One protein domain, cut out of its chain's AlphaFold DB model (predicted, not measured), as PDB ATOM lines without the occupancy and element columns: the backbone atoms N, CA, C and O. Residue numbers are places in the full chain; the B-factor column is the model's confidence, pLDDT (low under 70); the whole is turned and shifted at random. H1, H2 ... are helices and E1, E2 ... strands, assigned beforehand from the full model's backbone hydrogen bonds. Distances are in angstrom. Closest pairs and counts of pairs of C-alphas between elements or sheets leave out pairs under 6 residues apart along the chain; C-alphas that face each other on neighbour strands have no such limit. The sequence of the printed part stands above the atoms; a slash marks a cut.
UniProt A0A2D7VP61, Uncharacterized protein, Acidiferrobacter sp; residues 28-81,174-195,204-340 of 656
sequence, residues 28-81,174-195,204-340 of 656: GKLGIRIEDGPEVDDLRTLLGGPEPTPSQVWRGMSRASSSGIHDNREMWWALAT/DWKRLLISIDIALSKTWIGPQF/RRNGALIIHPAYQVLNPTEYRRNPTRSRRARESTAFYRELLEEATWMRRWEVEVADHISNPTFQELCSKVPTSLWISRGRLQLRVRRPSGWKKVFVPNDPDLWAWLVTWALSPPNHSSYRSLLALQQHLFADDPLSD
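AT A GLANCE: This is residues 28 to 81, 174 to 195 and 204 to 340 of the 656 residues of an uncharacterized protein of Acidiferrobacter sp (UniProt A0A2D7VP61). A body of crossed helices is built round H8, with H2, H3, H6 and H9 packed about it, and the small, strongly twisted sheet E2 E3 E4 forms one side, with the helix H9 beside E3. H1 and H2 lie at one end of the longest axis and H5 at the other, where residues 223 to 229 stick out. The printed part has 213 residues, with nine named helices and four named strands in the order H1 H2 H3 E1 H4 H5 H6 H7 E2 E3 E4 H8 H9, mostly helix. The sheet, in order E2 E3 E4, is an antiparallel meander, each strand the neighbour of the one before. The whole is compact, with a radius of gyration of the C-alphas of 17.3 A and spans of 53 by 45 by 37 A.

HOW THE PARTS SIT: H1, residues 38 to 46, touches H9, residues 320 to 331, about perpendicular at 85 degrees; their closest C-alphas, of Val 40 and Ala 327, are 5.4 A apart. H2, residues 54 to 66, touches the hub H8, residues 303 to 314, with residues 61 to 65 alone, closest at the C-alphas of Ser 62 and Leu 305, 6.8 A. H3, residues 175 to 185, touches H8 at a steep tilt of 38 degrees, the same way, closest at C-alphas 182 and 310, 6.1 A. E1, residues 209 to 211, pairs with no named strand; residues 189 to 190 and 273 to 274 pair with it, antiparallel. H4, residues 213 to 218, only just touches H5, residues 227 to 244, with 3 pairs of C-alphas within 8 A, closest 217 and 237, 5.9 A. H6, residues 248 to 256, touches H8 only at their ends, closest at C-alphas 249 and 311, 5.4 A. H7, residues 264 to 271, touches no helix. E2, residues 277 to 280, and E3, residues 283 to 290, form a hairpin, with N 285 and O 278 2.8 A apart. E3 bends by 51 degrees at residue 287 and forms a hairpin with E4, residues 293 to 298, with N 288 and O 295 2.8 A apart. H9 stands at the sheet's level, its height over the sheet 2.5 A. In H1 to H9 every O i to N i+4 pair is within hydrogen-bond range.

IN THESE COORDINATES: H1 begins at C-alpha 38, (70.113, 73.806, 111.204). H5 is 25.9 A long, E3 20.2 A and H2 18.1 A. H9 ends at C-alpha 331, (64.274, 82.461, 117.387).

THE WHOLE: The C-alphas of Gly 49 and Pro 227, the two farthest apart, are 53.3 A apart. Residues 82 to 173 and 196 to 203 are not printed; the gaps between C-alphas are 7.7 A and 17.7 A. Of the links printed whole, none is long. Mean pLDDT of the printed part is 76.5; 57 residues are under 70, among them 28 to 38 and 220 to 235.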
ATOM      1  N   GLY A  28      63.988  95.375 112.145       52.22
ATOM      2  CA  GLY A  28      65.216  95.792 112.835       52.22
ATOM      3  C   GLY A  28      66.496  95.149 112.284       52.22
ATOM      4  O   GLY A  28      67.481  95.034 113.012       52.22
ATOM      5  N   LYS A  29      66.453  94.702 111.024       53.00
ATOM      6  CA  LYS A  29      67.478  93.955 110.286       53.00
ATOM      7  C   LYS A  29      68.227  94.854 109.307       53.00
ATOM      8  O   LYS A  29      68.247  94.594 108.106       53.00
ATOM      9  N   LEU A  30      68.881  95.904 109.784       43.69
ATOM     10  CA  LEU A  30      70.002  96.401 108.995       43.69
ATOM     11  C   LEU A  30      71.082  95.306 109.085       43.69
ATOM     12  O   LEU A  30      71.478  94.937 110.182       43.69
ATOM     13  N   GLY A  31      71.497  94.722 107.962       43.72
ATOM     14  CA  GLY A  31      72.798  94.051 107.813       43.72
ATOM     15  C   GLY A  31      72.954  92.553 108.108       43.72
ATOM     16  O   GLY A  31      73.887  91.979 107.556       43.72
ATOM     17  N   ILE A  32      72.098  91.884 108.892       44.88
ATOM     18  CA  ILE A  32      72.332  90.465 109.249       44.88
ATOM     19  C   ILE A  32      71.247  89.531 108.703       44.88
ATOM     20  O   ILE A  32      70.051  89.764 108.897       44.88
ATOM     21  N   ARG A  33      71.693  88.470 108.010       50.53
ATOM     22  CA  ARG A  33      70.867  87.326 107.598       50.53
ATOM     23  C   ARG A  33      70.168  86.756 108.833       50.53
ATOM     24  O   ARG A  33      70.799  86.573 109.867       50.53
ATOM     25  N   ILE A  34      68.868  86.496 108.717       50.38
ATOM     26  CA  ILE A  34      68.209  85.619 109.685       50.38
ATOM     27  C   ILE A  34      68.936  84.282 109.595       50.38
ATOM     28  O   ILE A  34      69.106  83.777 108.481       50.38
ATOM     29  N   GLU A  35      69.387  83.750 110.724       52.84
ATOM     30  CA  GLU A  35      69.832  82.360 110.766       52.84
ATOM     31  C   GLU A  35      68.567  81.497 110.709       52.84
ATOM     32  O   GLU A  35      67.991  81.146 111.729       52.84
ATOM     33  N   ASP A  36      68.076  81.230 109.502       53.25
ATOM     34  CA  ASP A  36      67.046  80.224 109.266       53.25
ATOM     35  C   ASP A  36      67.764  78.927 108.875       53.25
ATOM     36  O   ASP A  36      68.441  78.898 107.844       53.25
ATOM     37  N   GLY A  37      67.616  77.851 109.655       63.72
ATOM     38  CA  GLY A  37      68.200  76.557 109.294       63.72
ATOM     39  C   GLY A  37      68.682  75.704 110.475       63.72
ATOM     40  O   GLY A  37      68.138  75.830 111.575       63.72
ATOM     41  N   PRO A  38      69.676  74.819 110.244       67.56
ATOM     42  CA  PRO A  38      70.113  73.806 111.204       67.56
ATOM     43  C   PRO A  38      70.689  74.403 112.492       67.56
ATOM     44  O   PRO A  38      70.483  73.834 113.554       67.56
ATOM     45  N   GLU A  39      71.309  75.587 112.453       71.94
ATOM     46  CA  GLU A  39      71.898  76.225 113.637       71.94
ATOM     47  C   GLU A  39      70.863  76.555 114.732       71.94
ATOM     48  O   GLU A  39      71.174  76.510 115.925       71.94
ATOM     49  N   VAL A  40      69.623  76.882 114.348       78.25
ATOM     50  CA  VAL A  40      68.532  77.142 115.302       78.25
ATOM     51  C   VAL A  40      68.049  75.842 115.934       78.25
ATOM     52  O   VAL A  40      67.786  75.802 117.139       78.25
ATOM     53  N   ASP A  41      67.934  74.785 115.135       80.88
ATOM     54  CA  ASP A  41      67.476  73.475 115.591       80.88
ATOM     55  C   ASP A  41      68.536  72.784 116.460       80.88
ATOM     56  O   ASP A  41      68.204  72.227 117.512       80.88
ATOM     57  N   ASP A  42      69.814  72.923 116.107       82.75
ATOM     58  CA  ASP A  42      70.963  72.488 116.904       82.75
ATOM     59  C   ASP A  42      70.981  73.204 118.256       82.75
ATOM     60  O   ASP A  42      71.109  72.565 119.303       82.75
ATOM     61  N   LEU A  43      70.771  74.527 118.266       85.88
ATOM     62  CA  LEU A  43      70.701  75.300 119.504       85.88
ATOM     63  C   LEU A  43      69.496  74.893 120.363       85.88
ATOM     64  O   LEU A  43      69.629  74.733 121.576       85.88
ATOM     65  N   ARG A  44      68.313  74.691 119.771       86.50
ATOM     66  CA  ARG A  44      67.142  74.198 120.515       86.50
ATOM     67  C   ARG A  44      67.403  72.824 121.114       86.50
ATOM     68  O   ARG A  44      67.056  72.606 122.273       86.50
ATOM     69  N   THR A  45      68.044  71.935 120.363       87.19
ATOM     70  CA  THR A  45      68.422  70.595 120.826       87.19
ATOM     71  C   THR A  45      69.414  70.679 121.982       87.19
ATOM     72  O   THR A  45      69.183  70.070 123.027       87.19
ATOM     73  N   LEU A  46      70.452  71.512 121.854       85.00
ATOM     74  CA  LEU A  46      71.445  71.771 122.898       85.00
ATOM     75  C   LEU A  46      70.803  72.259 124.206       85.00
ATOM     76  O   LEU A  46      71.206  71.839 125.289       85.00
ATOM     77  N   LEU A  47      69.795  73.133 124.121       87.69
ATOM     78  CA  LEU A  47      69.106  73.680 125.296       87.69
ATOM     79  C   LEU A  47      67.973  72.785 125.832       87.69
ATOM     80  O   LEU A  47      67.326  73.152 126.818       87.69
ATOM     81  N   GLY A  48      67.720  71.631 125.208       85.75
ATOM     82  CA  GLY A  48      66.667  70.695 125.608       85.75
ATOM     83  C   GLY A  48      65.249  71.143 125.239       85.75
ATOM     84  O   GLY A  48      64.310  70.831 125.966       85.75
ATOM     85  N   GLY A  49      65.094  71.894 124.145       84.56
ATOM     86  CA  GLY A  49      63.806  72.338 123.605       84.56
ATOM     87  C   GLY A  49      63.020  73.279 124.528       84.56
ATOM     88  O   GLY A  49      61.883  72.957 124.870       84.56
ATOM     89  N   PRO A  50      63.589  74.418 124.969       86.94
ATOM     90  CA  PRO A  50      62.891  75.328 125.873       86.94
ATOM     91  C   PRO A  50      61.688  75.995 125.191       86.94
ATOM     92  O   PRO A  50      61.776  76.394 124.027       86.94
ATOM     93  N   GLU A  51      60.593  76.211 125.929       85.06
ATOM     94  CA  GLU A  51      59.550  77.146 125.489       85.06
ATOM     95  C   GLU A  51      60.133  78.569 125.425       85.06
ATOM     96  O   GLU A  51      61.050  78.897 126.192       85.06
ATOM     97  N   PRO A  52      59.581  79.469 124.592       83.81
ATOM     98  CA  PRO A  52      60.123  80.810 124.356       83.81
ATOM     99  C   PRO A  52      59.834  81.812 125.488       83.81
ATOM    100  O   PRO A  52      59.630  83.015 125.290       83.81
ATOM    101  N   THR A  53      59.863  81.330 126.728       86.56
ATOM    102  CA  THR A  53      59.837  82.145 127.937       86.56
ATOM    103  C   THR A  53      61.264  82.334 128.461       86.56
ATOM    104  O   THR A  53      62.039  81.376 128.499       86.56
ATOM    105  N   PRO A  54      61.649  83.536 128.942       88.25
ATOM    106  CA  PRO A  54      63.005  83.768 129.441       88.25
ATOM    107  C   PRO A  54      63.452  82.774 130.496       88.25
ATOM    108  O   PRO A  54      64.578  82.299 130.459       88.25
ATOM    109  N   SER A  55      62.564  82.436 131.427       88.56
ATOM    110  CA  SER A  55      62.878  81.516 132.512       88.56
ATOM    111  C   SER A  55      63.242  80.121 132.008       88.56
ATOM    112  O   SER A  55      64.120  79.495 132.596       88.56
ATOM    113  N   GLN A  56      62.597  79.629 130.948       89.88
ATOM    114  CA  GLN A  56      62.915  78.320 130.381       89.88
ATOM    115  C   GLN A  56      64.159  78.360 129.499       89.88
ATOM    116  O   GLN A  56      65.018  77.498 129.663       89.88
ATOM    117  N   VAL A  57      64.308  79.384 128.652       90.88
ATOM    118  CA  VAL A  57      65.510  79.565 127.819       90.88
ATOM    119  C   VAL A  57      66.762  79.660 128.691       90.88
ATOM    120  O   VAL A  57      67.718  78.912 128.491       90.88
ATOM    121  N   TRP A  58      66.738  80.506 129.725       92.38
ATOM    122  CA  TRP A  58      67.864  80.646 130.647       92.38
ATOM    123  C   TRP A  58      68.137  79.377 131.447       92.38
ATOM    124  O   TRP A  58      69.292  79.011 131.629       92.38
ATOM    125  N   ARG A  59      67.092  78.660 131.875       89.56
ATOM    126  CA  ARG A  59      67.253  77.363 132.544       89.56
ATOM    127  C   ARG A  59      67.893  76.325 131.620       89.56
ATOM    128  O   ARG A  59      68.706  75.539 132.094       89.56
ATOM    129  N   GLY A  60      67.531  76.320 130.337       87.94
ATOM    130  CA  GLY A  60      68.155  75.480 129.316       87.94
ATOM    131  C   GLY A  60      69.647  75.776 129.187       87.94
ATOM    132  O   GLY A  60      70.457  74.858 129.274       87.94
ATOM    133  N   MET A  61      70.019  77.059 129.101       88.75
ATOM    134  CA  MET A  61      71.428  77.472 129.055       88.75
ATOM    135  C   MET A  61      72.188  77.072 130.325       88.75
ATOM    136  O   MET A  61      73.198  76.383 130.233       88.75
ATOM    137  N   SER A  62      71.690  77.402 131.521       85.44
ATOM    138  CA  SER A  62      72.370  77.021 132.770       85.44
ATOM    139  C   SER A  62      72.543  75.500 132.902       85.44
ATOM    140  O   SER A  62      73.579  75.037 133.378       85.44
ATOM    141  N   ARG A  63      71.566  74.704 132.436       84.56
ATOM    142  CA  ARG A  63      71.683  73.237 132.384       84.56
ATOM    143  C   ARG A  63      72.774  72.787 131.419       84.56
ATOM    144  O   ARG A  63      73.613  72.002 131.837       84.56
ATOM    145  N   ALA A  64      72.775  73.300 130.189       81.62
ATOM    146  CA  ALA A  64      73.753  72.940 129.162       81.62
ATOM    147  C   ALA A  64      75.197  73.264 129.581       81.62
ATOM    148  O   ALA A  64      76.105  72.477 129.311       81.62
ATOM    149  N   SER A  65      75.390  74.383 130.291       75.69
ATOM    150  CA  SER A  65      76.674  74.755 130.900       75.69
ATOM    151  C   SER A  65      77.068  73.790 132.026       75.69
ATOM    152  O   SER A  65      78.173  73.254 132.031       75.69
ATOM    153  N   SER A  66      76.140  73.473 132.936       70.19
ATOM    154  CA  SER A  66      76.417  72.583 134.076       70.19
ATOM    155  C   SER A  66      76.659  71.122 133.674       70.19
ATOM    156  O   SER A  66      77.347  70.392 134.384       70.19
ATOM    157  N   SER A  67      76.077  70.666 132.562       61.88
ATOM    158  CA  SER A  67      76.165  69.278 132.100       61.88
ATOM    159  C   SER A  67      77.375  68.992 131.204       61.88
ATOM    160  O   SER A  67      77.544  67.847 130.794       61.88
ATOM    161  N   GLY A  68      78.189  70.003 130.865       57.94
ATOM    162  CA  GLY A  68      79.349  69.859 129.970       57.94
ATOM    163  C   GLY A  68      78.999  69.413 128.546       57.94
ATOM    164  O   GLY A  68      79.849  68.869 127.848       57.94
ATOM    165  N   ILE A  69      77.738  69.597 128.136       51.31
ATOM    166  CA  ILE A  69      77.236  69.252 126.792       51.31
ATOM    167  C   ILE A  69      77.674  70.319 125.782       51.31
ATOM    168  O   ILE A  69      77.925  70.020 124.618       51.31
ATOM    169  N   HIS A  70      77.791  71.563 126.238       54.03
ATOM    170  CA  HIS A  70      78.467  72.619 125.506       54.03
ATOM    171  C   HIS A  70      79.973  72.557 125.788       54.03
ATOM    172  O   HIS A  70      80.371  72.157 126.883       54.03
ATOM    173  N   ASP A  71      80.812  72.948 124.824       59.56
ATOM    174  CA  ASP A  71      82.262  72.952 125.016       59.56
ATOM    175  C   ASP A  71      82.621  73.908 126.168       59.56
ATOM    176  O   ASP A  71      82.660  75.129 126.007       59.56
ATOM    177  N   ASN A  72      82.862  73.354 127.361       55.19
ATOM    178  CA  ASN A  72      83.245  74.104 128.562       55.19
ATOM    179  C   ASN A  72      84.532  74.931 128.350       55.19
ATOM    180  O   ASN A  72      84.841  75.815 129.150       55.19
ATOM    181  N   ARG A  73      85.266  74.700 127.249       60.59
ATOM    182  CA  ARG A  73      86.387  75.538 126.802       60.59
ATOM    183  C   ARG A  73      85.964  76.941 126.363       60.59
ATOM    184  O   ARG A  73      86.806  77.836 126.346       60.59
ATOM    185  N   GLU A  74      84.691  77.184 126.035       72.56
ATOM    186  CA  GLU A  74      84.239  78.528 125.644       72.56
ATOM    187  C   GLU A  74      84.319  79.543 126.793       72.56
ATOM    188  O   GLU A  74      84.492  80.732 126.545       72.56
ATOM    189  N   MET A  75      84.238  79.085 128.044       80.88
ATOM    190  CA  MET A  75      84.110  79.952 129.223       80.88
ATOM    191  C   MET A  75      85.289  79.848 130.191       80.88
ATOM    192  O   MET A  75      85.405  80.672 131.095       80.88
ATOM    193  N   TRP A  76      86.176  78.867 129.995       81.56
ATOM    194  CA  TRP A  76      87.315  78.592 130.880       81.56
ATOM    195  C   TRP A  76      88.190  79.823 131.137       81.56
ATOM    196  O   TRP A  76      88.712  79.992 132.232       81.56
ATOM    197  N   TRP A  77      88.327  80.709 130.150       88.12
ATOM    198  CA  TRP A  77      89.131  81.926 130.264       88.12
ATOM    199  C   TRP A  77      88.656  82.903 131.351       88.12
ATOM    200  O   TRP A  77      89.430  83.756 131.778       88.12
ATOM    201  N   ALA A  78      87.392  82.804 131.775       88.56
ATOM    202  CA  ALA A  78      86.828  83.617 132.849       88.56
ATOM    203  C   ALA A  78      87.086  83.017 134.242       88.56
ATOM    204  O   ALA A  78      86.722  83.628 135.246       88.56
ATOM    205  N   LEU A  79      87.685  81.826 134.322       87.50
ATOM    206  CA  LEU A  79      88.089  81.207 135.578       87.50
ATOM    207  C   LEU A  79      89.470  81.726 135.987       87.50
ATOM    208  O   LEU A  79      90.381  81.839 135.167       87.50
ATOM    209  N   ALA A  80      89.618  82.037 137.268       75.94
ATOM    210  CA  ALA A  80      90.875  82.481 137.835       75.94
ATOM    211  C   ALA A  80      91.873  81.321 137.890       75.94
ATOM    212  O   ALA A  80      91.591  80.245 138.425       75.94
ATOM    213  N   THR A  81      93.089  81.579 137.418       67.00
ATOM    214  CA  THR A  81      94.261  80.852 137.907       67.00
ATOM    215  C   THR A  81      94.580  81.416 139.293       67.00
ATOM    216  O   THR A  81      94.566  82.639 139.426       67.00
ATOM    217  N   ASP A 174      88.036  85.051 137.333       91.69
ATOM    218  CA  ASP A 174      88.870  86.202 136.989       91.69
ATOM    219  C   ASP A 174      87.944  87.384 136.661       91.69
ATOM    220  O   ASP A 174      87.502  87.584 135.520       91.69
ATOM    221  N   TRP A 175      87.564  88.130 137.702       92.94
ATOM    222  CA  TRP A 175      86.616  89.237 137.578       92.94
ATOM    223  C   TRP A 175      87.146  90.339 136.672       92.94
ATOM    224  O   TRP A 175      86.368  90.925 135.918       92.94
ATOM    225  N   LYS A 176      88.453  90.598 136.683       92.44
ATOM    226  CA  LYS A 176      89.091  91.564 135.791       92.44
ATOM    227  C   LYS A 176      88.868  91.234 134.331       92.44
ATOM    228  O   LYS A 176      88.335  92.072 133.597       92.44
ATOM    229  N   ARG A 177      89.226  90.021 133.901       93.12
ATOM    230  CA  ARG A 177      89.035  89.595 132.509       93.12
ATOM    231  C   ARG A 177      87.564  89.584 132.127       93.12
ATOM    232  O   ARG A 177      87.214  90.063 131.044       93.12
ATOM    233  N   LEU A 178      86.697  89.074 133.005       94.81
ATOM    234  CA  LEU A 178      85.263  88.985 132.737       94.81
ATOM    235  C   LEU A 178      84.625  90.373 132.586       94.81
ATOM    236  O   LEU A 178      83.955  90.631 131.588       94.81
ATOM    237  N   LEU A 179      84.847  91.283 133.538       95.50
ATOM    238  CA  LEU A 179      84.241  92.618 133.533       95.50
ATOM    239  C   LEU A 179      84.778  93.494 132.398       95.50
ATOM    240  O   LEU A 179      83.999  94.215 131.776       95.50
ATOM    241  N   ILE A 180      86.070  93.394 132.070       93.50
ATOM    242  CA  ILE A 180      86.643  94.088 130.907       93.50
ATOM    243  C   ILE A 180      86.058  93.532 129.603       93.50
ATOM    244  O   ILE A 180      85.682  94.302 128.723       93.50
ATOM    245  N   SER A 181      85.891  92.213 129.480       95.12
ATOM    246  CA  SER A 181      85.245  91.623 128.298       95.12
ATOM    247  C   SER A 181      83.769  92.029 128.184       95.12
ATOM    248  O   SER A 181      83.287  92.306 127.086       95.12
ATOM    249  N   ILE A 182      83.047  92.134 129.307       95.62
ATOM    250  CA  ILE A 182      81.682  92.682 129.340       95.62
ATOM    251  C   ILE A 182      81.676  94.131 128.846       95.62
ATOM    252  O   ILE A 182      80.842  94.474 128.008       95.62
ATOM    253  N   ASP A 183      82.599  94.974 129.313       93.50
ATOM    254  CA  ASP A 183      82.703  96.364 128.858       93.50
ATOM    255  C   ASP A 183      82.932  96.460 127.342       93.50
ATOM    256  O   ASP A 183      82.205  97.185 126.651       93.50
ATOM    257  N   ILE A 184      83.848  95.645 126.802       92.50
ATOM    258  CA  ILE A 184      84.084  95.550 125.356       92.50
ATOM    259  C   ILE A 184      82.785  95.149 124.649       92.50
ATOM    260  O   ILE A 184      82.358  95.844 123.729       92.50
ATOM    261  N   ALA A 185      82.089  94.105 125.101       92.62
ATOM    262  CA  ALA A 185      80.834  93.656 124.488       92.62
ATOM    263  C   ALA A 185      79.693  94.694 124.571       92.62
ATOM    264  O   ALA A 185      78.743  94.659 123.785       92.62
ATOM    265  N   LEU A 186      79.781  95.640 125.511       89.56
ATOM    266  CA  LEU A 186      78.868  96.773 125.671       89.56
ATOM    267  C   LEU A 186      79.313  98.030 124.905       89.56
ATOM    268  O   LEU A 186      78.584  99.038 124.901       89.56
ATOM    269  N   SER A 187      80.506  98.027 124.307       85.00
ATOM    270  CA  SER A 187      80.997  99.114 123.464       85.00
ATOM    271  C   SER A 187      80.168  99.203 122.180       85.00
ATOM    272  O   SER A 187      79.676  98.212 121.643       85.00
ATOM    273  N   LYS A 188      79.896 100.435 121.746       77.19
ATOM    274  CA  LYS A 188      79.013 100.710 120.609       77.19
ATOM    275  C   LYS A 188      79.646 101.794 119.777       77.19
ATOM    276  O   LYS A 188      79.598 102.963 120.156       77.19
ATOM    277  N   THR A 189      80.192 101.390 118.644       72.38
ATOM    278  CA  THR A 189      80.698 102.321 117.645       72.38
ATOM    279  C   THR A 189      79.776 102.248 116.457       72.38
ATOM    280  O   THR A 189      79.775 101.286 115.696       72.38
ATOM    281  N   TRP A 190      78.906 103.243 116.380       58.78
ATOM    282  CA  TRP A 190      77.901 103.341 115.341       58.78
ATOM    283  C   TRP A 190      78.568 103.691 114.014       58.78
ATOM    284  O   TRP A 190      79.438 104.564 113.965       58.78
ATOM    285  N   ILE A 191      78.130 103.050 112.932       51.22
ATOM    286  CA  ILE A 191      78.465 103.530 111.593       51.22
ATOM    287  C   ILE A 191      77.640 104.798 111.351       51.22
ATOM    288  O   ILE A 191      76.439 104.730 111.106       51.22
ATOM    289  N   GLY A 192      78.276 105.963 111.435       39.12
ATOM    290  CA  GLY A 192      77.735 107.185 110.840       39.12
ATOM    291  C   GLY A 192      78.157 107.280 109.369       39.12
ATOM    292  O   GLY A 192      79.220 106.758 109.023       39.12
ATOM    293  N   PRO A 193      77.392 107.950 108.488       32.94
ATOM    294  CA  PRO A 193      77.921 108.336 107.184       32.94
ATOM    295  C   PRO A 193      79.221 109.127 107.389       32.94
ATOM    296  O   PRO A 193      79.248 110.103 108.139       32.94
ATOM    297  N   GLN A 194      80.308 108.679 106.757       30.47
ATOM    298  CA  GLN A 194      81.550 109.444 106.707       30.47
ATOM    299  C   GLN A 194      81.314 110.635 105.780       30.47
ATOM    300  O   GLN A 194      81.265 110.488 104.559       30.47
ATOM    301  N   PHE A 195      81.122 111.813 106.363       32.62
ATOM    302  CA  PHE A 195      81.200 113.056 105.609       32.62
ATOM    303  C   PHE A 195      82.682 113.413 105.403       32.62
ATOM    304  O   PHE A 195      83.476 113.197 106.324       32.62
ATOM    305  N   ARG A 204      71.088 107.975 117.343       39.19
ATOM    306  CA  ARG A 204      70.430 107.432 118.526       39.19
ATOM    307  C   ARG A 204      68.963 107.201 118.189       39.19
ATOM    308  O   ARG A 204      68.217 108.171 118.106       39.19
ATOM    309  N   ARG A 205      68.568 105.919 118.208       39.94
ATOM    310  CA  ARG A 205      67.186 105.379 118.196       39.94
ATOM    311  C   ARG A 205      66.658 105.150 116.765       39.94
ATOM    312  O   ARG A 205      65.894 105.968 116.291       39.94
ATOM    313  N   ASN A 206      67.000 104.061 116.070       36.28
ATOM    314  CA  ASN A 206      66.245 102.795 116.150       36.28
ATOM    315  C   ASN A 206      66.820 101.621 115.307       36.28
ATOM    316  O   ASN A 206      66.116 100.640 115.077       36.28
ATOM    317  N   GLY A 207      68.090 101.634 114.896       48.66
ATOM    318  CA  GLY A 207      68.658 100.558 114.060       48.66
ATOM    319  C   GLY A 207      70.145 100.316 114.305       48.66
ATOM    320  O   GLY A 207      70.982 100.627 113.478       48.66
ATOM    321  N   ALA A 208      70.524  99.840 115.491       56.47
ATOM    322  CA  ALA A 208      70.830  98.426 115.731       56.47
ATOM    323  C   ALA A 208      72.205  97.938 115.276       56.47
ATOM    324  O   ALA A 208      72.613  96.931 115.836       56.47
ATOM    325  N   LEU A 209      72.898  98.600 114.350       66.38
ATOM    326  CA  LEU A 209      74.197  98.141 113.865       66.38
ATOM    327  C   LEU A 209      75.364  98.933 114.443       66.38
ATOM    328  O   LEU A 209      75.360 100.161 114.460       66.38
ATOM    329  N   ILE A 210      76.378  98.206 114.878       74.44
ATOM    330  CA  ILE A 210      77.650  98.722 115.359       74.44
ATOM    331  C   ILE A 210      78.776  98.046 114.583       74.44
ATOM    332  O   ILE A 210      78.597  96.961 114.028       74.44
ATOM    333  N   ILE A 211      79.949  98.669 114.595       80.56
ATOM    334  CA  ILE A 211      81.192  97.965 114.305       80.56
ATOM    335  C   ILE A 211      81.393  96.928 115.409       80.56
ATOM    336  O   ILE A 211      81.205  97.231 116.591       80.56
ATOM    337  N   HIS A 212      81.762  95.710 115.023       87.06
ATOM    338  CA  HIS A 212      81.953  94.608 115.945       87.06
ATOM    339  C   HIS A 212      82.979  94.991 117.023       87.06
ATOM    340  O   HIS A 212      84.116  95.323 116.676       87.06
ATOM    341  N   PRO A 213      82.625  94.933 118.320       88.88
ATOM    342  CA  PRO A 213      83.487  95.419 119.394       88.88
ATOM    343  C   PRO A 213      84.905  94.846 119.395       88.88
ATOM    344  O   PRO A 213      85.875  95.595 119.469       88.88
ATOM    345  N   ALA A 214      85.041  93.526 119.239       90.00
ATOM    346  CA  ALA A 214      86.357  92.888 119.188       90.00
ATOM    347  C   ALA A 214      87.167  93.321 117.952       90.00
ATOM    348  O   ALA A 214      88.369  93.556 118.053       90.00
ATOM    349  N   TYR A 215      86.504  93.520 116.804       87.50
ATOM    350  CA  TYR A 215      87.164  93.996 115.589       87.50
ATOM    351  C   TYR A 215      87.704  95.413 115.791       87.50
ATOM    352  O   TYR A 215      88.824  95.703 115.387       87.50
ATOM    353  N   GLN A 216      86.940  96.277 116.463       83.44
ATOM    354  CA  GLN A 216      87.364  97.636 116.779       83.44
ATOM    355  C   GLN A 216      88.534  97.685 117.769       83.44
ATOM    356  O   GLN A 216      89.412  98.532 117.619       83.44
ATOM    357  N   VAL A 217      88.549  96.809 118.778       83.62
ATOM    358  CA  VAL A 217      89.674  96.707 119.720       83.62
ATOM    359  C   VAL A 217      90.952  96.302 118.986       83.62
ATOM    360  O   VAL A 217      92.000  96.880 119.241       83.62
ATOM    361  N   LEU A 218      90.863  95.351 118.055       81.19
ATOM    362  CA  LEU A 218      92.016  94.848 117.302       81.19
ATOM    363  C   LEU A 218      92.456  95.780 116.168       81.19
ATOM    364  O   LEU A 218      93.642  95.846 115.852       81.19
ATOM    365  N   ASN A 219      91.508  96.504 115.576       76.38
ATOM    366  CA  ASN A 219      91.715  97.438 114.475       76.38
ATOM    367  C   ASN A 219      91.129  98.804 114.851       76.38
ATOM    368  O   ASN A 219      90.098  99.208 114.297       76.38
ATOM    369  N   PRO A 220      91.747  99.530 115.800       67.00
ATOM    370  CA  PRO A 220      91.276 100.857 116.157       67.00
ATOM    371  C   PRO A 220      91.346 101.733 114.908       67.00
ATOM    372  O   PRO A 220      92.425 101.984 114.374       67.00
ATOM    373  N   THR A 221      90.186 102.177 114.418       57.78
ATOM    374  CA  THR A 221      90.079 103.030 113.230       57.78
ATOM    375  C   THR A 221      91.046 104.203 113.346       57.78
ATOM    376  O   THR A 221      90.918 105.023 114.262       57.78
ATOM    377  N   GLU A 222      92.005 104.293 112.419       48.81
ATOM    378  CA  GLU A 222      92.862 105.464 112.277       48.81
ATOM    379  C   GLU A 222      91.988 106.649 111.862       48.81
ATOM    380  O   GLU A 222      91.779 106.922 110.681       48.81
ATOM    381  N   TYR A 223      91.489 107.402 112.840       44.53
ATOM    382  CA  TYR A 223      91.093 108.778 112.588       44.53
ATOM    383  C   TYR A 223      92.369 109.553 112.251       44.53
ATOM    384  O   TYR A 223      93.050 110.098 113.124       44.53
ATOM    385  N   ARG A 224      92.730 109.545 110.962       39.41
ATOM    386  CA  ARG A 224      93.798 110.361 110.385       39.41
ATOM    387  C   ARG A 224      93.524 111.821 110.732       39.41
ATOM    388  O   ARG A 224      92.673 112.435 110.102       39.41
ATOM    389  N   ARG A 225      94.225 112.336 111.751       44.06
ATOM    390  CA  ARG A 225      94.606 113.755 111.942       44.06
ATOM    391  C   ARG A 225      95.325 114.045 113.271       44.06
ATOM    392  O   ARG A 225      95.829 115.151 113.410       44.06
ATOM    393  N   ASN A 226      95.433 113.110 114.231       44.91
ATOM    394  CA  ASN A 226      96.142 113.393 115.494       44.91
ATOM    395  C   ASN A 226      97.053 112.241 116.000       44.91
ATOM    396  O   ASN A 226      96.538 111.246 116.517       44.91
ATOM    397  N   PRO A 227      98.396 112.390 115.947       50.94
ATOM    398  CA  PRO A 227      99.365 111.367 116.370       50.94
ATOM    399  C   PRO A 227      99.213 110.906 117.829       50.94
ATOM    400  O   PRO A 227      99.444 109.739 118.149       50.94
ATOM    401  N   THR A 228      98.795 111.804 118.728       52.91
ATOM    402  CA  THR A 228      98.662 111.504 120.166       52.91
ATOM    403  C   THR A 228      97.490 110.567 120.472       52.91
ATOM    404  O   THR A 228      97.603 109.695 121.335       52.91
ATOM    405  N   ARG A 229      96.379 110.691 119.730       52.66
ATOM    406  CA  ARG A 229      95.222 109.789 119.849       52.66
ATOM    407  C   ARG A 229      95.543 108.401 119.299       52.66
ATOM    408  O   ARG A 229      95.194 107.413 119.939       52.66
ATOM    409  N   SER A 230      96.277 108.328 118.187       56.88
ATOM    410  CA  SER A 230      96.736 107.056 117.618       56.88
ATOM    411  C   SER A 230      97.651 106.290 118.575       56.88
ATOM    412  O   SER A 230      97.527 105.075 118.700       56.88
ATOM    413  N   ARG A 231      98.532 106.987 119.309       57.56
ATOM    414  CA  ARG A 231      99.402 106.351 120.311       57.56
ATOM    415  C   ARG A 231      98.610 105.744 121.475       57.56
ATOM    416  O   ARG A 231      98.802 104.571 121.774       57.56
ATOM    417  N   ARG A 232      97.667 106.489 122.068       60.12
ATOM    418  CA  ARG A 232      96.806 105.978 123.158       60.12
ATOM    419  C   ARG A 232      95.934 104.797 122.725       60.12
ATOM    420  O   ARG A 232      95.721 103.872 123.507       60.12
ATOM    421  N   ALA A 233      95.441 104.813 121.485       61.94
ATOM    422  CA  ALA A 233      94.676 103.700 120.927       61.94
ATOM    423  C   ALA A 233      95.535 102.429 120.796       61.94
ATOM    424  O   ALA A 233      95.089 101.348 121.175       61.94
ATOM    425  N   ARG A 234      96.790 102.563 120.344       63.03
ATOM    426  CA  ARG A 234      97.753 101.451 120.271       63.03
ATOM    427  C   ARG A 234      98.132 100.915 121.654       63.03
ATOM    428  O   ARG A 234      98.103  99.707 121.845       63.03
ATOM    429  N   GLU A 235      98.410 101.793 122.619       68.62
ATOM    430  CA  GLU A 235      98.686 101.412 124.018       68.62
ATOM    431  C   GLU A 235      97.494 100.662 124.645       68.62
ATOM    432  O   GLU A 235      97.673  99.655 125.325       68.62
ATOM    433  N   SER A 236      96.262 101.104 124.369       74.12
ATOM    434  CA  SER A 236      95.048 100.423 124.841       74.12
ATOM    435  C   SER A 236      94.856  99.060 124.175       74.12
ATOM    436  O   SER A 236      94.517  98.092 124.846       74.12
ATOM    437  N   THR A 237      95.113  98.965 122.868       77.75
ATOM    438  CA  THR A 237      95.029  97.703 122.112       77.75
ATOM    439  C   THR A 237      96.037  96.678 122.625       77.75
ATOM    440  O   THR A 237      95.677  95.523 122.836       77.75
ATOM    441  N   ALA A 238      97.282  97.102 122.865       81.00
ATOM    442  CA  ALA A 238      98.329  96.247 123.419       81.00
ATOM    443  C   ALA A 238      97.933  95.699 124.797       81.00
ATOM    444  O   ALA A 238      98.031  94.497 125.020       81.00
ATOM    445  N   PHE A 239      97.389  96.555 125.670       85.50
ATOM    446  CA  PHE A 239      96.873  96.129 126.970       85.50
ATOM    447  C   PHE A 239      95.774  95.065 126.854       85.50
ATOM    448  O   PHE A 239      95.821  94.062 127.560       85.50
ATOM    449  N   TYR A 240      94.776  95.272 125.985       85.75
ATOM    450  CA  TYR A 240      93.699  94.290 125.822       85.75
ATOM    451  C   TYR A 240      94.219  92.966 125.277       85.75
ATOM    452  O   TYR A 240      93.775  91.921 125.741       85.75
ATOM    453  N   ARG A 241      95.163  93.008 124.330       84.69
ATOM    454  CA  ARG A 241      95.790  91.806 123.779       84.69
ATOM    455  C   ARG A 241      96.519  91.015 124.862       84.69
ATOM    456  O   ARG A 241      96.270  89.831 124.986       84.69
ATOM    457  N   GLU A 242      97.332  91.678 125.679       87.25
ATOM    458  CA  GLU A 242      98.075  91.038 126.773       87.25
ATOM    459  C   GLU A 242      97.145  90.466 127.855       87.25
ATOM    460  O   GLU A 242      97.285  89.321 128.274       87.25
ATOM    461  N   LEU A 243      96.146  91.237 128.296       87.88
ATOM    462  CA  LEU A 243      95.239  90.796 129.358       87.88
ATOM    463  C   LEU A 243      94.352  89.615 128.922       87.88
ATOM    464  O   LEU A 243      94.028  88.747 129.740       87.88
ATOM    465  N   LEU A 244      93.915  89.616 127.660       90.06
ATOM    466  CA  LEU A 244      92.869  88.737 127.131       90.06
ATOM    467  C   LEU A 244      93.395  87.732 126.096       90.06
ATOM    468  O   LEU A 244      92.587  87.114 125.414       90.06
ATOM    469  N   GLU A 245      94.711  87.535 125.993       85.06
ATOM    470  CA  GLU A 245      95.354  86.571 125.079       85.06
ATOM    471  C   GLU A 245      94.776  85.151 125.228       85.06
ATOM    472  O   GLU A 245      94.532  84.433 124.260       85.06
ATOM    473  N   GLU A 246      94.475  84.762 126.466       84.56
ATOM    474  CA  GLU A 246      93.902  83.458 126.806       84.56
ATOM    475  C   GLU A 246      92.374  83.392 126.621       84.56
ATOM    476  O   GLU A 246      91.778  82.323 126.760       84.56
ATOM    477  N   ALA A 247      91.715  84.514 126.308       90.50
ATOM    478  CA  ALA A 247      90.273  84.544 126.118       90.50
ATOM    479  C   ALA A 247      89.876  83.808 124.836       90.50
ATOM    480  O   ALA A 247      90.378  84.103 123.750       90.50
ATOM    481  N   THR A 248      88.913  82.885 124.938       91.06
ATOM    482  CA  THR A 248      88.500  82.045 123.803       91.06
ATOM    483  C   THR A 248      88.058  82.878 122.604       91.06
ATOM    484  O   THR A 248      88.420  82.577 121.469       91.06
ATOM    485  N   TRP A 249      87.323  83.969 122.837       91.50
ATOM    486  CA  TRP A 249      86.925  84.870 121.759       91.50
ATOM    487  C   TRP A 249      88.124  85.599 121.134       91.50
ATOM    488  O   TRP A 249      88.144  85.741 119.918       91.50
ATOM    489  N   MET A 250      89.133  86.009 121.914       90.56
ATOM    490  CA  MET A 250      90.324  86.707 121.407       90.56
ATOM    491  C   MET A 250      91.163  85.782 120.525       90.56
ATOM    492  O   MET A 250      91.500  86.144 119.398       90.56
ATOM    493  N   ARG A 251      91.393  84.543 120.979       89.06
ATOM    494  CA  ARG A 251      92.105  83.517 120.204       89.06
ATOM    495  C   ARG A 251      91.462  83.251 118.847       89.06
ATOM    496  O   ARG A 251      92.176  83.112 117.862       89.06
ATOM    497  N   ARG A 252      90.126  83.243 118.761       89.19
ATOM    498  CA  ARG A 252      89.413  83.101 117.476       89.19
ATOM    499  C   ARG A 252      89.773  84.221 116.501       89.19
ATOM    500  O   ARG A 252      89.973  83.965 115.319       89.19
ATOM    501  N   TRP A 253      89.900  85.456 116.983       88.75
ATOM    502  CA  TRP A 253      90.320  86.568 116.132       88.75
ATOM    503  C   TRP A 253      91.778  86.462 115.683       88.75
ATOM    504  O   TRP A 253      92.081  86.783 114.536       88.75
ATOM    505  N   GLU A 254      92.669  86.018 116.567       83.69
ATOM    506  CA  GLU A 254      94.107  85.922 116.288       83.69
ATOM    507  C   GLU A 254      94.489  84.708 115.436       83.69
ATOM    508  O   GLU A 254      95.408  84.802 114.631       83.69
ATOM    509  N   VAL A 255      93.789  83.583 115.590       80.50
ATOM    510  CA  VAL A 255      94.132  82.316 114.929       80.50
ATOM    511  C   VAL A 255      93.270  82.068 113.697       80.50
ATOM    512  O   VAL A 255      93.787  81.702 112.648       80.50
ATOM    513  N   GLU A 256      91.954  82.256 113.800       77.25
ATOM    514  CA  GLU A 256      91.018  81.827 112.749       77.25
ATOM    515  C   GLU A 256      90.695  82.942 111.749       77.25
ATOM    516  O   GLU A 256      90.224  82.680 110.644       77.25
ATOM    517  N   VAL A 257      90.918  84.199 112.139       77.62
ATOM    518  CA  VAL A 257      90.451  85.369 111.383       77.62
ATOM    519  C   VAL A 257      91.576  86.318 110.991       77.62
ATOM    520  O   VAL A 257      91.351  87.154 110.119       77.62
ATOM    521  N   ALA A 258      92.786  86.179 111.542       74.38
ATOM    522  CA  ALA A 258      93.909  87.077 111.264       74.38
ATOM    523  C   ALA A 258      94.142  87.307 109.759       74.38
ATOM    524  O   ALA A 258      94.264  88.455 109.326       74.38
ATOM    525  N   ASP A 259      94.066  86.248 108.951       72.44
ATOM    526  CA  ASP A 259      94.242  86.308 107.493       72.44
ATOM    527  C   ASP A 259      93.052  86.945 106.750       72.44
ATOM    528  O   ASP A 259      93.164  87.380 105.602       72.44
ATOM    529  N   HIS A 260      91.882  87.006 107.385       69.62
ATOM    530  CA  HIS A 260      90.639  87.532 106.817       69.62
ATOM    531  C   HIS A 260      90.343  88.977 107.236       69.62
ATOM    532  O   HIS A 260      89.501  89.618 106.608       69.62
ATOM    533  N   ILE A 261      91.051  89.533 108.228       72.19
ATOM    534  CA  ILE A 261      90.869  90.923 108.702       72.19
ATOM    535  C   ILE A 261      91.033  91.939 107.561       72.19
ATOM    536  O   ILE A 261      90.319  92.941 107.512       72.19
ATOM    537  N   SER A 262      91.933  91.673 106.613       70.31
ATOM    538  CA  SER A 262      92.183  92.541 105.451       70.31
ATOM    539  C   SER A 262      91.186  92.343 104.300       70.31
ATOM    540  O   SER A 262      91.216  93.101 103.333       70.31
ATOM    541  N   ASN A 263      90.308  91.333 104.366       78.31
ATOM    542  CA  ASN A 263      89.343  91.038 103.308       78.31
ATOM    543  C   ASN A 263      88.169  92.043 103.344       78.31
ATOM    544  O   ASN A 263      87.450  92.085 104.345       78.31
ATOM    545  N   PRO A 264      87.895  92.795 102.256       72.81
ATOM    546  CA  PRO A 264      86.829  93.803 102.224       72.81
ATOM    547  C   PRO A 264      85.435  93.268 102.579       72.81
ATOM    548  O   PRO A 264      84.675  93.934 103.278       72.81
ATOM    549  N   THR A 265      85.099  92.049 102.149       72.50
ATOM    550  CA  THR A 265      83.804  91.419 102.446       72.50
ATOM    551  C   THR A 265      83.674  91.092 103.933       72.50
ATOM    552  O   THR A 265      82.610  91.265 104.528       72.50
ATOM    553  N   PHE A 266      84.764  90.649 104.558       77.56
ATOM    554  CA  PHE A 266      84.787  90.359 105.988       77.56
ATOM    555  C   PHE A 266      84.768  91.642 106.833       77.56
ATOM    556  O   PHE A 266      84.067  91.708 107.844       77.56
ATOM    557  N   GLN A 267      85.458  92.695 106.386       75.19
ATOM    558  CA  GLN A 267      85.393  94.023 107.005       75.19
ATOM    559  C   GLN A 267      83.979  94.605 106.959       75.19
ATOM    560  O   GLN A 267      83.514  95.174 107.948       75.19
ATOM    561  N   GLU A 268      83.273  94.441 105.840       70.06
ATOM    562  CA  GLU A 268      81.881  94.869 105.717       70.06
ATOM    563  C   GLU A 268      80.973  94.128 106.710       70.06
ATOM    564  O   GLU A 268      80.161  94.762 107.390       70.06
ATOM    565  N   LEU A 269      81.159  92.811 106.852       74.06
ATOM    566  CA  LEU A 269      80.435  91.993 107.826       74.06
ATOM    567  C   LEU A 269      80.705  92.457 109.266       74.06
ATOM    568  O   LEU A 269      79.768  92.651 110.038       74.06
ATOM    569  N   CYS A 270      81.971  92.705 109.612       78.44
ATOM    570  CA  CYS A 270      82.365  93.216 110.928       78.44
ATOM    571  C   CYS A 270      81.853  94.631 111.193       78.44
ATOM    572  O   CYS A 270      81.618  94.999 112.340       78.44
ATOM    573  N   SER A 271      81.673  95.440 110.152       72.12
ATOM    574  CA  SER A 271      81.182  96.807 110.302       72.12
ATOM    575  C   SER A 271      79.685  96.846 110.611       72.12
ATOM    576  O   SER A 271      79.221  97.810 111.206       72.12
ATOM    577  N   LYS A 272      78.921  95.811 110.240       72.12
ATOM    578  CA  LYS A 272      77.451  95.800 110.258       72.12
ATOM    579  C   LYS A 272      76.885  94.738 111.211       72.12
ATOM    580  O   LYS A 272      76.061  93.923 110.797       72.12
ATOM    581  N   VAL A 273      77.271  94.757 112.492       75.31
ATOM    582  CA  VAL A 273      76.782  93.770 113.479       75.31
ATOM    583  C   VAL A 273      75.729  94.316 114.454       75.31
ATOM    584  O   VAL A 273      75.822  95.471 114.868       75.31
ATOM    585  N   PRO A 274      74.703  93.538 114.846       74.56
ATOM    586  CA  PRO A 274      73.654  93.982 115.734       74.56
ATOM    587  C   PRO A 274      74.182  94.219 117.145       74.56
ATOM    588  O   PRO A 274      75.011  93.481 117.669       74.56
ATOM    589  N   THR A 275      73.630  95.222 117.819       78.75
ATOM    590  CA  THR A 275      73.890  95.414 119.244       78.75
ATOM    591  C   THR A 275      73.251  94.295 120.067       78.75
ATOM    592  O   THR A 275      72.019  94.216 120.136       78.75
ATOM    593  N   SER A 276      74.082  93.525 120.769       86.06
ATOM    594  CA  SER A 276      73.653  92.369 121.562       86.06
ATOM    595  C   SER A 276      73.345  92.695 123.025       86.06
ATOM    596  O   SER A 276      72.221  92.476 123.486       86.06
ATOM    597  N   LEU A 277      74.315  93.254 123.756       91.12
ATOM    598  CA  LEU A 277      74.243  93.431 125.210       91.12
ATOM    599  C   LEU A 277      74.009  94.889 125.624       91.12
ATOM    600  O   LEU A 277      74.390  95.844 124.937       91.12
ATOM    601  N   TRP A 278      73.329  95.064 126.758       89.44
ATOM    602  CA  TRP A 278      73.002  96.361 127.351       89.44
ATOM    603  C   TRP A 278      73.067  96.299 128.875       89.44
ATOM    604  O   TRP A 278      72.773  95.267 129.470       89.44
ATOM    605  N   ILE A 279      73.340  97.443 129.502       88.69
ATOM    606  CA  ILE A 279      73.079  97.646 130.928       88.69
ATOM    607  C   ILE A 279      71.862  98.553 131.069       88.69
ATOM    608  O   ILE A 279      71.753  99.583 130.399       88.69
ATOM    609  N   SER A 280      70.937  98.164 131.940       85.62
ATOM    610  CA  SER A 280      69.817  99.003 132.360       85.62
ATOM    611  C   SER A 280      69.611  98.839 133.859       85.62
ATOM    612  O   SER A 280      69.511  97.710 134.339       85.62
ATOM    613  N   ARG A 281      69.571  99.959 134.597       83.12
ATOM    614  CA  ARG A 281      69.426  99.981 136.067       83.12
ATOM    615  C   ARG A 281      70.432  99.053 136.770       83.12
ATOM    616  O   ARG A 281      70.053  98.216 137.587       83.12
ATOM    617  N   GLY A 282      71.696  99.113 136.344       88.00
ATOM    618  CA  GLY A 282      72.783  98.295 136.895       88.00
ATOM    619  C   GLY A 282      72.680  96.784 136.647       88.00
ATOM    620  O   GLY A 282      73.388  96.025 137.303       88.00
ATOM    621  N   ARG A 283      71.812  96.317 135.736       93.56
ATOM    622  CA  ARG A 283      71.665  94.893 135.379       93.56
ATOM    623  C   ARG A 283      71.967  94.644 133.904       93.56
ATOM    624  O   ARG A 283      71.635  95.475 133.055       93.56
ATOM    625  N   LEU A 284      72.555  93.483 133.613       95.00
ATOM    626  CA  LEU A 284      72.854  93.034 132.255       95.00
ATOM    627  C   LEU A 284      71.574  92.567 131.541       95.00
ATOM    628  O   LEU A 284      70.722  91.883 132.113       95.00
ATOM    629  N   GLN A 285      71.425  92.959 130.281       94.00
ATOM    630  CA  GLN A 285      70.286  92.621 129.437       94.00
ATOM    631  C   GLN A 285      70.748  92.173 128.049       94.00
ATOM    632  O   GLN A 285      71.651  92.773 127.464       94.00
ATOM    633  N   LEU A 286      70.058  91.175 127.499       92.25
ATOM    634  CA  LEU A 286      70.202  90.725 126.119       92.25
ATOM    635  C   LEU A 286      69.063  91.301 125.274       92.25
ATOM    636  O   LEU A 286      67.896  91.285 125.677       92.25
ATOM    637  N   ARG A 287      69.390  91.808 124.087       86.19
ATOM    638  CA  ARG A 287      68.392  92.215 123.099       86.19
ATOM    639  C   ARG A 287      67.903  90.993 122.320       86.19
ATOM    640  O   ARG A 287      68.698  90.326 121.680       86.19
ATOM    641  N   VAL A 288      66.598  90.740 122.340       84.44
ATOM    642  CA  VAL A 288      65.968  89.566 121.716       84.44
ATOM    643  C   VAL A 288      64.718  89.961 120.935       84.44
ATOM    644  O   VAL A 288      64.085  90.984 121.216       84.44
ATOM    645  N   ARG A 289      64.346  89.152 119.951       77.69
ATOM    646  CA  ARG A 289      63.126  89.273 119.163       77.69
ATOM    647  C   ARG A 289      61.988  88.565 119.887       77.69
ATOM    648  O   ARG A 289      62.143  87.461 120.391       77.69
ATOM    649  N   ARG A 290      60.839  89.229 119.941       74.69
ATOM    650  CA  ARG A 290      59.565  88.698 120.430       74.69
ATOM    651  C   ARG A 290      58.476  88.980 119.396       74.69
ATOM    652  O   ARG A 290      58.702  89.825 118.526       74.69
ATOM    653  N   PRO A 291      57.277  88.380 119.511       62.66
ATOM    654  CA  PRO A 291      56.160  88.684 118.612       62.66
ATOM    655  C   PRO A 291      55.836  90.187 118.524       62.66
ATOM    656  O   PRO A 291      55.538  90.706 117.458       62.66
ATOM    657  N   SER A 292      55.997  90.922 119.631       59.06
ATOM    658  CA  SER A 292      55.819  92.383 119.704       59.06
ATOM    659  C   SER A 292      57.007  93.213 119.170       59.06
ATOM    660  O   SER A 292      57.110  94.400 119.482       59.06
ATOM    661  N   GLY A 293      57.978  92.588 118.499       65.19
ATOM    662  CA  GLY A 293      59.230  93.206 118.052       65.19
ATOM    663  C   GLY A 293      60.414  93.002 119.005       65.19
ATOM    664  O   GLY A 293      60.386  92.172 119.917       65.19
ATOM    665  N   TRP A 294      61.491  93.765 118.791       73.38
ATOM    666  CA  TRP A 294      62.712  93.678 119.597       73.38
ATOM    667  C   TRP A 294      62.494  94.192 121.025       73.38
ATOM    668  O   TRP A 294      62.028  95.311 121.243       73.38
ATOM    669  N   LYS A 295      62.886  93.390 122.014       77.75
ATOM    670  CA  LYS A 295      62.812  93.707 123.443       77.75
ATOM    671  C   LYS A 295      64.150  93.411 124.118       77.75
ATOM    672  O   LYS A 295      65.001  92.718 123.575       77.75
ATOM    673  N   LYS A 296      64.342  93.963 125.312       86.19
ATOM    674  CA  LYS A 296      65.493  93.666 126.169       86.19
ATOM    675  C   LYS A 296      65.020  92.758 127.292       86.19
ATOM    676  O   LYS A 296      64.031  93.075 127.949       86.19
ATOM    677  N   VAL A 297      65.698  91.637 127.482       90.19
ATOM    678  CA  VAL A 297      65.402  90.657 128.530       90.19
ATOM    679  C   VAL A 297      66.566  90.641 129.509       90.19
ATOM    680  O   VAL A 297      67.720  90.726 129.100       90.19
ATOM    681  N   PHE A 298      66.265  90.568 130.805       93.06
ATOM    682  CA  PHE A 298      67.293  90.450 131.834       93.06
ATOM    683  C   PHE A 298      68.056  89.138 131.685       93.06
ATOM    684  O   PHE A 298      67.445  88.074 131.561       93.06
ATOM    685  N   VAL A 299      69.382  89.242 131.720       94.19
ATOM    686  CA  VAL A 299      70.266  88.090 131.860       94.19
ATOM    687  C   VAL A 299      70.332  87.746 133.352       94.19
ATOM    688  O   VAL A 299      70.497  88.660 134.166       94.19
ATOM    689  N   PRO A 300      70.157  86.471 133.739       93.44
ATOM    690  CA  PRO A 300      70.378  86.013 135.104       93.44
ATOM    691  C   PRO A 300      71.734  86.442 135.673       93.44
ATOM    692  O   PRO A 300      72.710  86.627 134.948       93.44
ATOM    693  N   ASN A 301      71.782  86.588 136.994       92.50
ATOM    694  CA  ASN A 301      72.983  86.943 137.745       92.50
ATOM    695  C   ASN A 301      73.824  85.682 137.990       92.50
ATOM    696  O   ASN A 301      73.874  85.167 139.103       92.50
ATOM    697  N   ASP A 302      74.405  85.172 136.909       90.19
ATOM    698  CA  ASP A 302      75.183  83.938 136.846       90.19
ATOM    699  C   ASP A 302      76.482  84.222 136.057       90.19
ATOM    700  O   ASP A 302      76.391  84.582 134.876       90.19
ATOM    701  N   PRO A 303      77.671  84.125 136.686       90.81
ATOM    702  CA  PRO A 303      78.948  84.431 136.037       90.81
ATOM    703  C   PRO A 303      79.238  83.542 134.830       90.81
ATOM    704  O   PRO A 303      79.794  84.023 133.842       90.81
ATOM    705  N   ASP A 304      78.819  82.278 134.887       88.88
ATOM    706  CA  ASP A 304      78.995  81.322 133.799       88.88
ATOM    707  C   ASP A 304      78.182  81.800 132.586       88.88
ATOM    708  O   ASP A 304      78.702  81.996 131.486       88.88
ATOM    709  N   LEU A 305      76.910  82.132 132.800       90.25
ATOM    710  CA  LEU A 305      76.068  82.667 131.733       90.25
ATOM    711  C   LEU A 305      76.597  84.000 131.173       90.25
ATOM    712  O   LEU A 305      76.489  84.247 129.969       90.25
ATOM    713  N   TRP A 306      77.171  84.861 132.020       93.44
ATOM    714  CA  TRP A 306      77.800  86.107 131.576       93.44
ATOM    715  C   TRP A 306      79.006  85.827 130.678       93.44
ATOM    716  O   TRP A 306      79.068  86.369 129.574       93.44
ATOM    717  N   ALA A 307      79.920  84.951 131.102       92.44
ATOM    718  CA  ALA A 307      81.093  84.563 130.322       92.44
ATOM    719  C   ALA A 307      80.698  83.930 128.978       92.44
ATOM    720  O   ALA A 307      81.289  84.248 127.942       92.44
ATOM    721  N   TRP A 308      79.655  83.095 128.974       91.69
ATOM    722  CA  TRP A 308      79.135  82.457 127.768       91.69
ATOM    723  C   TRP A 308      78.617  83.487 126.758       91.69
ATOM    724  O   TRP A 308      79.097  83.558 125.624       91.69
ATOM    725  N   LEU A 309      77.683  84.345 127.177       93.31
ATOM    726  CA  LEU A 309      77.079  85.346 126.295       93.31
ATOM    727  C   LEU A 309      78.101  86.368 125.791       93.31
ATOM    728  O   LEU A 309      77.995  86.825 124.655       93.31
ATOM    729  N   VAL A 310      79.089  86.725 126.613       94.56
ATOM    730  CA  VAL A 310      80.187  87.619 126.221       94.56
ATOM    731  C   VAL A 310      81.085  86.955 125.185       94.56
ATOM    732  O   VAL A 310      81.391  87.576 124.172       94.56
ATOM    733  N   THR A 311      81.445  85.685 125.385       93.88
ATOM    734  CA  THR A 311      82.234  84.917 124.408       93.88
ATOM    735  C   THR A 311      81.522  84.865 123.063       93.88
ATOM    736  O   THR A 311      82.125  85.131 122.025       93.88
ATOM    737  N   TRP A 312      80.219  84.597 123.073       92.56
ATOM    738  CA  TRP A 312      79.382  84.604 121.878       92.56
ATOM    739  C   TRP A 312      79.307  85.982 121.216       92.56
ATOM    740  O   TRP A 312      79.491  86.089 120.007       92.56
ATOM    741  N   ALA A 313      79.094  87.044 121.998       92.75
ATOM    742  CA  ALA A 313      78.971  88.411 121.493       92.75
ATOM    743  C   ALA A 313      80.278  88.995 120.948       92.75
ATOM    744  O   ALA A 313      80.224  89.918 120.139       92.75
ATOM    745  N   LEU A 314      81.426  88.489 121.400       93.88
ATOM    746  CA  LEU A 314      82.750  88.922 120.959       93.88
ATOM    747  C   LEU A 314      83.397  87.972 119.950       93.88
ATOM    748  O   LEU A 314      84.473  88.287 119.442       93.88
ATOM    749  N   SER A 315      82.777  86.835 119.641       91.88
ATOM    750  CA  SER A 315      83.283  85.917 118.618       91.88
ATOM    751  C   SER A 315      83.138  86.505 117.209       91.88
ATOM    752  O   SER A 315      82.211  87.275 116.968       91.88
ATOM    753  N   PRO A 316      84.008  86.132 116.256       90.00
ATOM    754  CA  PRO A 316      83.903  86.597 114.877       90.00
ATOM    755  C   PRO A 316      82.528  86.340 114.239       90.00
ATOM    756  O   PRO A 316      81.966  85.264 114.448       90.00
ATOM    757  N   PRO A 317      81.995  87.253 113.400       85.12
ATOM    758  CA  PRO A 317      80.654  87.098 112.823       85.12
ATOM    759  C   PRO A 317      80.440  85.845 111.959       85.12
ATOM    760  O   PRO A 317      79.310  85.405 111.761       85.12
ATOM    761  N   ASN A 318      81.515  85.273 111.415       80.19
ATOM    762  CA  ASN A 318      81.490  84.036 110.635       80.19
ATOM    763  C   ASN A 318      81.549  82.763 111.500       80.19
ATOM    764  O   ASN A 318      81.252  81.692 110.965       80.19
ATOM    765  N   HIS A 319      81.895  82.874 112.788       85.81
ATOM    766  CA  HIS A 319      82.058  81.762 113.725       85.81
ATOM    767  C   HIS A 319      80.705  81.238 114.242       85.81
ATOM    768  O   HIS A 319      79.764  82.008 114.447       85.81
ATOM    769  N   SER A 320      80.621  79.930 114.515       84.88
ATOM    770  CA  SER A 320      79.397  79.255 114.977       84.88
ATOM    771  C   SER A 320      78.811  79.890 116.240       84.88
ATOM    772  O   SER A 320      77.635  80.219 116.247       84.88
ATOM    773  N   SER A 321      79.624  80.175 117.261       87.75
ATOM    774  CA  SER A 321      79.176  80.826 118.507       87.75
ATOM    775  C   SER A 321      78.487  82.180 118.289       87.75
ATOM    776  O   SER A 321      77.509  82.494 118.967       87.75
ATOM    777  N   TYR A 322      78.960  82.986 117.331       87.38
ATOM    778  CA  TYR A 322      78.298  84.249 117.001       87.38
ATOM    779  C   TYR A 322      76.956  83.997 116.299       87.38
ATOM    780  O   TYR A 322      75.954  84.639 116.613       87.38
ATOM    781  N   ARG A 323      76.887  83.004 115.402       84.88
ATOM    782  CA  ARG A 323      75.616  82.576 114.791       84.88
ATOM    783  C   ARG A 323      74.640  82.010 115.821       84.88
ATOM    784  O   ARG A 323      73.461  82.344 115.776       84.88
ATOM    785  N   SER A 324      75.117  81.256 116.812       87.00
ATOM    786  CA  SER A 324      74.307  80.779 117.938       87.00
ATOM    787  C   SER A 324      73.738  81.936 118.761       87.00
ATOM    788  O   SER A 324      72.586  81.870 119.189       87.00
ATOM    789  N   LEU A 325      74.481  83.038 118.927       88.75
ATOM    790  CA  LEU A 325      73.937  84.255 119.533       88.75
ATOM    791  C   LEU A 325      72.797  84.841 118.707       88.75
ATOM    792  O   LEU A 325      71.771  85.213 119.271       88.75
ATOM    793  N   LEU A 326      72.961  84.929 117.387       84.25
ATOM    794  CA  LEU A 326      71.910  85.428 116.504       84.25
ATOM    795  C   LEU A 326      70.671  84.530 116.564       84.25
ATOM    796  O   LEU A 326      69.565  85.045 116.726       84.25
ATOM    797  N   ALA A 327      70.855  83.210 116.539       84.50
ATOM    798  CA  ALA A 327      69.785  82.230 116.702       84.50
ATOM    799  C   ALA A 327      69.054  82.405 118.045       84.50
ATOM    800  O   ALA A 327      67.823  82.516 118.078       84.50
ATOM    801  N   LEU A 328      69.802  82.534 119.149       88.00
ATOM    802  CA  LEU A 328      69.266  82.825 120.482       88.00
ATOM    803  C   LEU A 328      68.447  84.121 120.479       88.00
ATOM    804  O   LEU A 328      67.329  84.158 120.989       88.00
ATOM    805  N   GLN A 329      68.985  85.190 119.895       86.25
ATOM    806  CA  GLN A 329      68.335  86.494 119.855       86.25
ATOM    807  C   GLN A 329      67.090  86.508 118.968       86.25
ATOM    808  O   GLN A 329      66.157  87.241 119.280       86.25
ATOM    809  N   GLN A 330      67.063  85.754 117.871       80.06
ATOM    810  CA  GLN A 330      66.023  85.858 116.846       80.06
ATOM    811  C   GLN A 330      64.897  84.824 117.007       80.06
ATOM    812  O   GLN A 330      63.746  85.174 116.739       80.06
ATOM    813  N   HIS A 331      65.198  83.606 117.477       78.75
ATOM    814  CA  HIS A 331      64.274  82.461 117.387       78.75
ATOM    815  C   HIS A 331      63.878  81.832 118.724       78.75
ATOM    816  O   HIS A 331      62.833  81.191 118.800       78.75
ATOM    817  N   LEU A 332      64.677  81.985 119.784       85.00
ATOM    818  CA  LEU A 332      64.410  81.291 121.053       85.00
ATOM    819  C   LEU A 332      63.422  82.020 121.968       85.00
ATOM    820  O   LEU A 332      62.947  81.435 122.930       85.00
ATOM    821  N   PHE A 333      63.090  83.280 121.682       83.75
ATOM    822  CA  PHE A 333      62.135  84.076 122.466       83.75
ATOM    823  C   PHE A 333      60.852  84.407 121.679       83.75
ATOM    824  O   PHE A 333      60.128  85.340 122.042       83.75
ATOM    825  N   ALA A 334      60.572  83.665 120.601       74.25
ATOM    826  CA  ALA A 334      59.385  83.827 119.765       74.25
ATOM    827  C   ALA A 334      58.714  82.470 119.467       74.25
ATOM    828  O   ALA A 334      59.395  81.522 119.089       74.25
ATOM    829  N   ASP A 335      57.388  82.404 119.645       57.38
ATOM    830  CA  ASP A 335      56.561  81.183 119.575       57.38
ATOM    831  C   ASP A 335      56.272  80.646 118.161       57.38
ATOM    832  O   ASP A 335      55.957  79.470 118.022       57.38
ATOM    833  N   ASP A 336      56.392  81.463 117.110       54.69
ATOM    834  CA  ASP A 336      55.969  81.098 115.747       54.69
ATOM    835  C   ASP A 336      57.111  81.234 114.725       54.69
ATOM    836  O   ASP A 336      58.008  82.066 114.924       54.69
ATOM    837  N   PRO A 337      57.070  80.502 113.586       51.41
ATOM    838  CA  PRO A 337      57.839  80.860 112.399       51.41
ATOM    839  C   PRO A 337      57.385  82.254 111.961       51.41
ATOM    840  O   PRO A 337      56.361  82.445 111.305       51.41
ATOM    841  N   LEU A 338      58.123  83.250 112.441       52.19
ATOM    842  CA  LEU A 338      57.782  84.657 112.353       52.19
ATOM    843  C   LEU A 338      57.496  85.036 110.899       52.19
ATOM    844  O   LEU A 338      58.391  85.022 110.055       52.19
ATOM    845  N   SER A 339      56.272  85.493 110.621       53.62
ATOM    846  CA  SER A 339      56.124  86.471 109.551       53.62
ATOM    847  C   SER A 339      56.994  87.665 109.936       53.62
ATOM    848  O   SER A 339      56.914  88.177 111.056       53.62
ATOM    849  N   ASP A 340      57.881  88.080 109.036       55.94
ATOM    850  CA  ASP A 340      58.845  89.154 109.287       55.94
ATOM    851  C   ASP A 340      58.192  90.499 109.645       55.94
ATOM    852  O   ASP A 340      58.879  91.417 110.102       55.94
TER     853      ASP A 340